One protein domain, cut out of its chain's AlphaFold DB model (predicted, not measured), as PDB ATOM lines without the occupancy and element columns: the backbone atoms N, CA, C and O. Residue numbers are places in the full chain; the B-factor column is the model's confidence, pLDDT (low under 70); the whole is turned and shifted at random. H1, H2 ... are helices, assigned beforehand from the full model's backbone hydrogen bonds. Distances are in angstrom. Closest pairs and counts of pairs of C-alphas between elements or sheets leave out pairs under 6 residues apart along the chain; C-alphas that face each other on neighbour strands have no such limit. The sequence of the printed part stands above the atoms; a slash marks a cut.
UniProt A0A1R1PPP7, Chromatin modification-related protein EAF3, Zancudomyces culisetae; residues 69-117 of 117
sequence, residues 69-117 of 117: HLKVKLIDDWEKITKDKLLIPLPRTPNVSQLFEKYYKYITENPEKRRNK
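Overview. This is residues 69 to 117 of the 117 residues of the protein "Chromatin modification-related protein EAF3" of Zancudomyces culisetae (UniProt A0A1R1PPP7). Two equally long helices, H1 and H2, and the long link between them trace an open, flat horseshoe, with the short H3 turned inward at the far end of H2. The helices touch nowhere. The printed part has 49 residues with three named helices in the order H1, H2, H3 and no named strand, class all helix. It is extended, with a radius of gyration of the C-alphas of 15.4 A and spans of 42 by 25 by 9 A.

Arrangement. Start with H1, residues 69 to 82; it is apart from H2, residues 96 to 109, and from H3, residues 111 to 115. H2 and H3 are close but not clearly touching; look at their closest C-alphas, Ile 107 and Arg 114, 6.7 A apart. In H1, H2 and H3 every O i to N i+4 pair is within hydrogen-bond range.

Along the chain. Find C-alpha 69 at (1.498, -9.506, 41.724); from there H1 runs 20.5 A to C-alpha 82. H2 runs 20.1 A from C-alpha 96 at (17.762, -15.323, 50.980). H3 covers 6.9 A, ending at (6.334, -30.501, 35.093).

Size, cuts and confidence. The farthest C-alphas, Lys 85 and Glu 112, are 42.0 A apart. The printed part has no cut. Residues 83 to 95 form a long link, while H2 to H3 is tight. Look for pLDDT under 70 at residues 113 to 117.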
ATOM      1  N   HIS A  69       1.493  -9.657  40.267       95.06
ATOM      2  CA  HIS A  69       1.498  -9.506  41.724       95.06
ATOM      3  C   HIS A  69       2.886  -9.138  42.279       95.06
ATOM      4  O   HIS A  69       2.980  -8.426  43.276       95.06
ATOM      5  N   LEU A  70       3.968  -9.591  41.632       94.88
ATOM      6  CA  LEU A  70       5.324  -9.192  42.006       94.88
ATOM      7  C   LEU A  70       5.644  -7.781  41.515       94.88
ATOM      8  O   LEU A  70       6.329  -7.056  42.224       94.88
ATOM      9  N   LYS A  71       5.106  -7.356  40.364       94.44
ATOM     10  CA  LYS A  71       5.263  -5.968  39.895       94.44
ATOM     11  C   LYS A  71       4.712  -4.966  40.909       94.44
ATOM     12  O   LYS A  71       5.400  -4.002  41.213       94.44
ATOM     13  N   VAL A  72       3.525  -5.220  41.465       96.56
ATOM     14  CA  VAL A  72       2.929  -4.350  42.497       96.56
ATOM     15  C   VAL A  72       3.825  -4.277  43.734       96.56
ATOM     16  O   VAL A  72       4.173  -3.186  44.162       96.56
ATOM     17  N   LYS A  73       4.309  -5.420  44.242       96.12
ATOM     18  CA  LYS A  73       5.239  -5.432  45.385       96.12
ATOM     19  C   LYS A  73       6.537  -4.667  45.124       96.12
ATOM     20  O   LYS A  73       7.060  -4.042  46.037       96.12
ATOM     21  N   LEU A  74       7.061  -4.726  43.900       96.06
ATOM     22  CA  LEU A  74       8.260  -3.975  43.524       96.06
ATOM     23  C   LEU A  74       8.007  -2.466  43.507       96.06
ATOM     24  O   LEU A  74       8.890  -1.710  43.901       96.06
ATOM     25  N   ILE A  75       6.817  -2.038  43.078       95.31
ATOM     26  CA  ILE A  75       6.411  -0.631  43.150       95.31
ATOM     27  C   ILE A  75       6.355  -0.195  44.620       95.31
ATOM     28  O   ILE A  75       7.003   0.785  44.974       95.31
ATOM     29  N   ASP A  76       5.687  -0.965  45.482       96.19
ATOM     30  CA  ASP A  76       5.579  -0.650  46.914       96.19
ATOM     31  C   ASP A  76       6.953  -0.565  47.600       96.19
ATOM     32  O   ASP A  76       7.215   0.348  48.381       96.19
ATOM     33  N   ASP A  77       7.846  -1.522  47.340       95.38
ATOM     34  CA  ASP A  77       9.174  -1.538  47.959       95.38
ATOM     35  C   ASP A  77      10.058  -0.390  47.449       95.38
ATOM     36  O   ASP A  77      10.829   0.182  48.222       95.38
ATOM     37  N   TRP A  78       9.910   0.008  46.183       95.12
ATOM     38  CA  TRP A  78      10.566   1.204  45.659       95.12
ATOM     39  C   TRP A  78      10.066   2.483  46.342       95.12
ATOM     40  O   TRP A  78      10.875   3.339  46.718       95.12
ATOM     41  N   GLU A  79       8.757   2.613  46.554       96.12
ATOM     42  CA  GLU A  79       8.177   3.761  47.256       96.12
ATOM     43  C   GLU A  79       8.639   3.835  48.714       96.12
ATOM     44  O   GLU A  79       9.065   4.902  49.158       96.12
ATOM     45  N   LYS A  80       8.674   2.711  49.436       95.62
ATOM     46  CA  LYS A  80       9.144   2.675  50.833       95.62
ATOM     47  C   LYS A  80      10.584   3.157  50.987       95.62
ATOM     48  O   LYS A  80      10.912   3.820  51.968       95.62
ATOM     49  N   ILE A  81      11.449   2.843  50.024       96.50
ATOM     50  CA  ILE A  81      12.852   3.275  50.061       96.50
ATOM     51  C   ILE A  81      12.970   4.761  49.701       96.50
ATOM     52  O   ILE A  81      13.724   5.492  50.340       96.50
ATOM     53  N   THR A  82      12.247   5.220  48.676       95.06
ATOM     54  CA  THR A  82      12.468   6.553  48.084       95.06
ATOM     55  C   THR A  82      11.596   7.660  48.673       95.06
ATOM     56  O   THR A  82      12.076   8.781  48.836       95.06
ATOM     57  N   LYS A  83      10.341   7.363  49.016       95.25
ATOM     58  CA  LYS A  83       9.389   8.312  49.609       95.25
ATOM     59  C   LYS A  83       9.450   8.270  51.131       95.25
ATOM     60  O   LYS A  83       9.662   9.305  51.759       95.25
ATOM     61  N   ASP A  84       9.360   7.070  51.705       95.38
ATOM     62  CA  ASP A  84       9.248   6.900  53.161       95.38
ATOM     63  C   ASP A  84      10.611   6.805  53.863       95.38
ATOM     64  O   ASP A  84      10.689   6.880  55.089       95.38
ATOM     65  N   LYS A  85      11.700   6.665  53.091       94.12
ATOM     66  CA  LYS A  85      13.083   6.518  53.583       94.12
ATOM     67  C   LYS A  85      13.241   5.360  54.574       94.12
ATOM     68  O   LYS A  85      14.048   5.424  55.503       94.12
ATOM     69  N   LEU A  86      12.472   4.292  54.375       94.19
ATOM     70  CA  LEU A  86      12.510   3.100  55.206       94.19
ATOM     71  C   LEU A  86      13.556   2.118  54.685       94.19
ATOM     72  O   LEU A  86      13.665   1.857  53.486       94.19
ATOM     73  N   LEU A  87      14.297   1.530  55.621       93.06
ATOM     74  CA  LEU A  87      15.258   0.468  55.355       93.06
ATOM     75  C   LEU A  87      14.859  -0.794  56.109       93.06
ATOM     76  O   LEU A  87      14.276  -0.751  57.193       93.06
ATOM     77  N   ILE A  88      15.192  -1.938  55.522       90.81
ATOM     78  CA  ILE A  88      14.964  -3.230  56.161       90.81
ATOM     79  C   ILE A  88      15.948  -3.375  57.333       90.81
ATOM     80  O   ILE A  88      17.154  -3.233  57.118       90.81
ATOM     81  N   PRO A  89      15.473  -3.697  58.553       91.12
ATOM     82  CA  PRO A  89      16.352  -3.915  59.691       91.12
ATOM     83  C   PRO A  89      17.156  -5.207  59.521       91.12
ATOM     84  O   PRO A  89      16.637  -6.237  59.077       91.12
ATOM     85  N   LEU A  90      18.432  -5.140  59.899       92.12
ATOM     86  CA  LEU A  90      19.354  -6.271  59.920       92.12
ATOM     87  C   LEU A  90      19.636  -6.687  61.373       92.12
ATOM     88  O   LEU A  90      19.723  -5.813  62.237       92.12
ATOM     89  N   PRO A  91      19.813  -7.991  61.656       91.56
ATOM     90  CA  PRO A  91      19.765  -9.116  60.723       91.56
ATOM     91  C   PRO A  91      18.328  -9.484  60.325       91.56
ATOM     92  O   PRO A  91      17.428  -9.557  61.158       91.56
ATOM     93  N   ARG A  92      18.111  -9.744  59.032       89.69
ATOM     94  CA  ARG A  92      16.788 -10.112  58.523       89.69
ATOM     95  C   ARG A  92      16.551 -11.609  58.697       89.69
ATOM     96  O   ARG A  92      17.376 -12.421  58.311       89.69
ATOM     97  N   THR A  93      15.384 -11.990  59.198       89.69
ATOM     98  CA  THR A  93      14.883 -13.365  59.111       89.69
ATOM     99  C   THR A  93      13.544 -13.359  58.366       89.69
ATOM    100  O   THR A  93      12.703 -12.488  58.607       89.69
ATOM    101  N   PRO A  94      13.314 -14.269  57.403       90.62
ATOM    102  CA  PRO A  94      14.255 -15.226  56.813       90.62
ATOM    103  C   PRO A  94      15.288 -14.580  55.870       90.62
ATOM    104  O   PRO A  94      15.003 -13.581  55.210       90.62
ATOM    105  N   ASN A  95      16.461 -15.208  55.764       93.31
ATOM    106  CA  ASN A  95      17.499 -14.854  54.789       93.31
ATOM    107  C   ASN A  95      17.186 -15.390  53.386       93.31
ATOM    108  O   ASN A  95      16.396 -16.321  53.219       93.31
ATOM    109  N   VAL A  96      17.879 -14.860  52.374       93.25
ATOM    110  CA  VAL A  96      17.762 -15.323  50.980       93.25
ATOM    111  C   VAL A  96      18.094 -16.817  50.852       93.25
ATOM    112  O   VAL A  96      17.344 -17.552  50.216       93.25
ATOM    113  N   SER A  97      19.140 -17.303  51.530       93.38
ATOM    114  CA  SER A  97      19.482 -18.736  51.540       93.38
ATOM    115  C   SER A  97      18.341 -19.601  52.086       93.38
ATOM    116  O   SER A  97      17.942 -20.576  51.458       93.38
ATOM    117  N   GLN A  98      17.727 -19.175  53.196       94.81
ATOM    118  CA  GLN A  98      16.586 -19.871  53.800       94.81
ATOM    119  C   GLN A  98      15.341 -19.832  52.902       94.81
ATOM    120  O   GLN A  98      14.520 -20.747  52.933       94.81
ATOM    121  N   LEU A  99      15.172 -18.779  52.096       95.00
ATOM    122  CA  LEU A  99      14.093 -18.698  51.114       95.00
ATOM    123  C   LEU A  99      14.295 -19.714  49.982       95.00
ATOM    124  O   LEU A  99      13.339 -20.393  49.607       95.00
ATOM    125  N   PHE A 100      15.522 -19.860  49.476       94.81
ATOM    126  CA  PHE A 100      15.827 -20.874  48.467       94.81
ATOM    127  C   PHE A 100      15.636 -22.289  49.006       94.81
ATOM    128  O   PHE A 100      15.009 -23.105  48.339       94.81
ATOM    129  N   GLU A 101      16.078 -22.571  50.232       95.12
ATOM    130  CA  GLU A 101      15.825 -23.858  50.889       95.12
ATOM    131  C   GLU A 101      14.328 -24.180  50.965       95.12
ATOM    132  O   GLU A 101      13.911 -25.285  50.617       95.12
ATOM    133  N   LYS A 102      13.496 -23.207  51.362       94.50
ATOM    134  CA  LYS A 102      12.033 -23.364  51.380       94.50
ATOM    135  C   LYS A 102      11.474 -23.646  49.989       94.50
ATOM    136  O   LYS A 102      10.607 -24.504  49.846       94.50
ATOM    137  N   TYR A 103      11.972 -22.952  48.970       94.00
ATOM    138  CA  TYR A 103      11.549 -23.170  47.590       94.00
ATOM    139  C   TYR A 103      11.936 -24.562  47.076       94.00
ATOM    140  O   TYR A 103      11.108 -25.234  46.463       94.00
ATOM    141  N   TYR A 104      13.152 -25.036  47.365       93.25
ATOM    142  CA  TYR A 104      13.590 -26.381  46.985       93.25
ATOM    143  C   TYR A 104      12.759 -27.470  47.657       93.25
ATOM    144  O   TYR A 104      12.359 -28.424  46.986       93.25
ATOM    145  N   LYS A 105      12.447 -27.312  48.949       94.25
ATOM    146  CA  LYS A 105      11.545 -28.221  49.670       94.25
ATOM    147  C   LYS A 105      10.167 -28.260  49.016       94.25
ATOM    148  O   LYS A 105       9.732 -29.324  48.595       94.25
ATOM    149  N   TYR A 106       9.563 -27.093  48.794       93.44
ATOM    150  CA  TYR A 106       8.262 -26.972  48.133       93.44
ATOM    151  C   TYR A 106       8.234 -27.627  46.742       93.44
ATOM    152  O   TYR A 106       7.297 -28.336  46.392       93.44
ATOM    153  N   ILE A 107       9.283 -27.442  45.942       92.88
ATOM    154  CA  ILE A 107       9.391 -28.068  44.621       92.88
ATOM    155  C   ILE A 107       9.537 -29.593  44.694       92.88
ATOM    156  O   ILE A 107       9.032 -30.296  43.818       92.88
ATOM    157  N   THR A 108      10.250 -30.097  45.700       91.50
ATOM    158  CA  THR A 108      10.469 -31.537  45.897       91.50
ATOM    159  C   THR A 108       9.189 -32.223  46.370       91.50
ATOM    160  O   THR A 108       8.866 -33.308  45.900       91.50
ATOM    161  N   GLU A 109       8.427 -31.559  47.238       91.50
ATOM    162  CA  GLU A 109       7.136 -32.029  47.755       91.50
ATOM    163  C   GLU A 109       6.002 -31.908  46.719       91.50
ATOM    164  O   GLU A 109       5.035 -32.666  46.759       91.50
ATOM    165  N   ASN A 110       6.119 -30.990  45.753       88.31
ATOM    166  CA  ASN A 110       5.131 -30.773  44.692       88.31
ATOM    167  C   ASN A 110       5.724 -30.990  43.283       88.31
ATOM    168  O   ASN A 110       5.804 -30.037  42.494       88.31
ATOM    169  N   PRO A 111       6.077 -32.234  42.906       77.88
ATOM    170  CA  PRO A 111       6.732 -32.530  41.628       77.88
ATOM    171  C   PRO A 111       5.876 -32.157  40.408       77.88
ATOM    172  O   PRO A 111       6.407 -31.717  39.389       77.88
ATOM    173  N   GLU A 112       4.550 -32.227  40.534       76.06
ATOM    174  CA  GLU A 112       3.588 -31.842  39.491       76.06
ATOM    175  C   GLU A 112       3.755 -30.389  39.024       76.06
ATOM    176  O   GLU A 112       3.576 -30.070  37.850       76.06
ATOM    177  N   LYS A 113       4.182 -29.494  39.921       69.50
ATOM    178  CA  LYS A 113       4.390 -28.077  39.594       69.50
ATOM    179  C   LYS A 113       5.706 -27.825  38.858       69.50
ATOM    180  O   LYS A 113       5.826 -26.796  38.203       69.50
ATOM    181  N   ARG A 114       6.677 -28.750  38.923       64.75
ATOM    182  CA  ARG A 114       7.889 -28.691  38.081       64.75
ATOM    183  C   ARG A 114       7.586 -29.018  36.629       64.75
ATOM    184  O   ARG A 114       8.245 -28.479  35.750       64.75
ATOM    185  N   ARG A 115       6.644 -29.939  36.410       67.00
ATOM    186  CA  ARG A 115       6.334 -30.501  35.093       67.00
ATOM    187  C   ARG A 115       5.497 -29.559  34.228       67.00
ATOM    188  O   ARG A 115       5.591 -29.626  33.013       67.00
ATOM    189  N   ASN A 116       4.728 -28.663  34.841       60.38
ATOM    190  CA  ASN A 116       3.818 -27.756  34.136       60.38
ATOM    191  C   ASN A 116       4.506 -26.476  33.621       60.38
ATOM    192  O   ASN A 116       3.922 -25.394  33.710       60.38
ATOM    193  N   LYS A 117       5.745 -26.576  33.132       53.50
ATOM    194  CA  LYS A 117       6.496 -25.448  32.578       53.50
ATOM    195  C   LYS A 117       6.889 -25.692  31.132       53.50
ATOM    196  O   LYS A 117       7.342 -26.819  30.843       53.50
TER     197      LYS A 117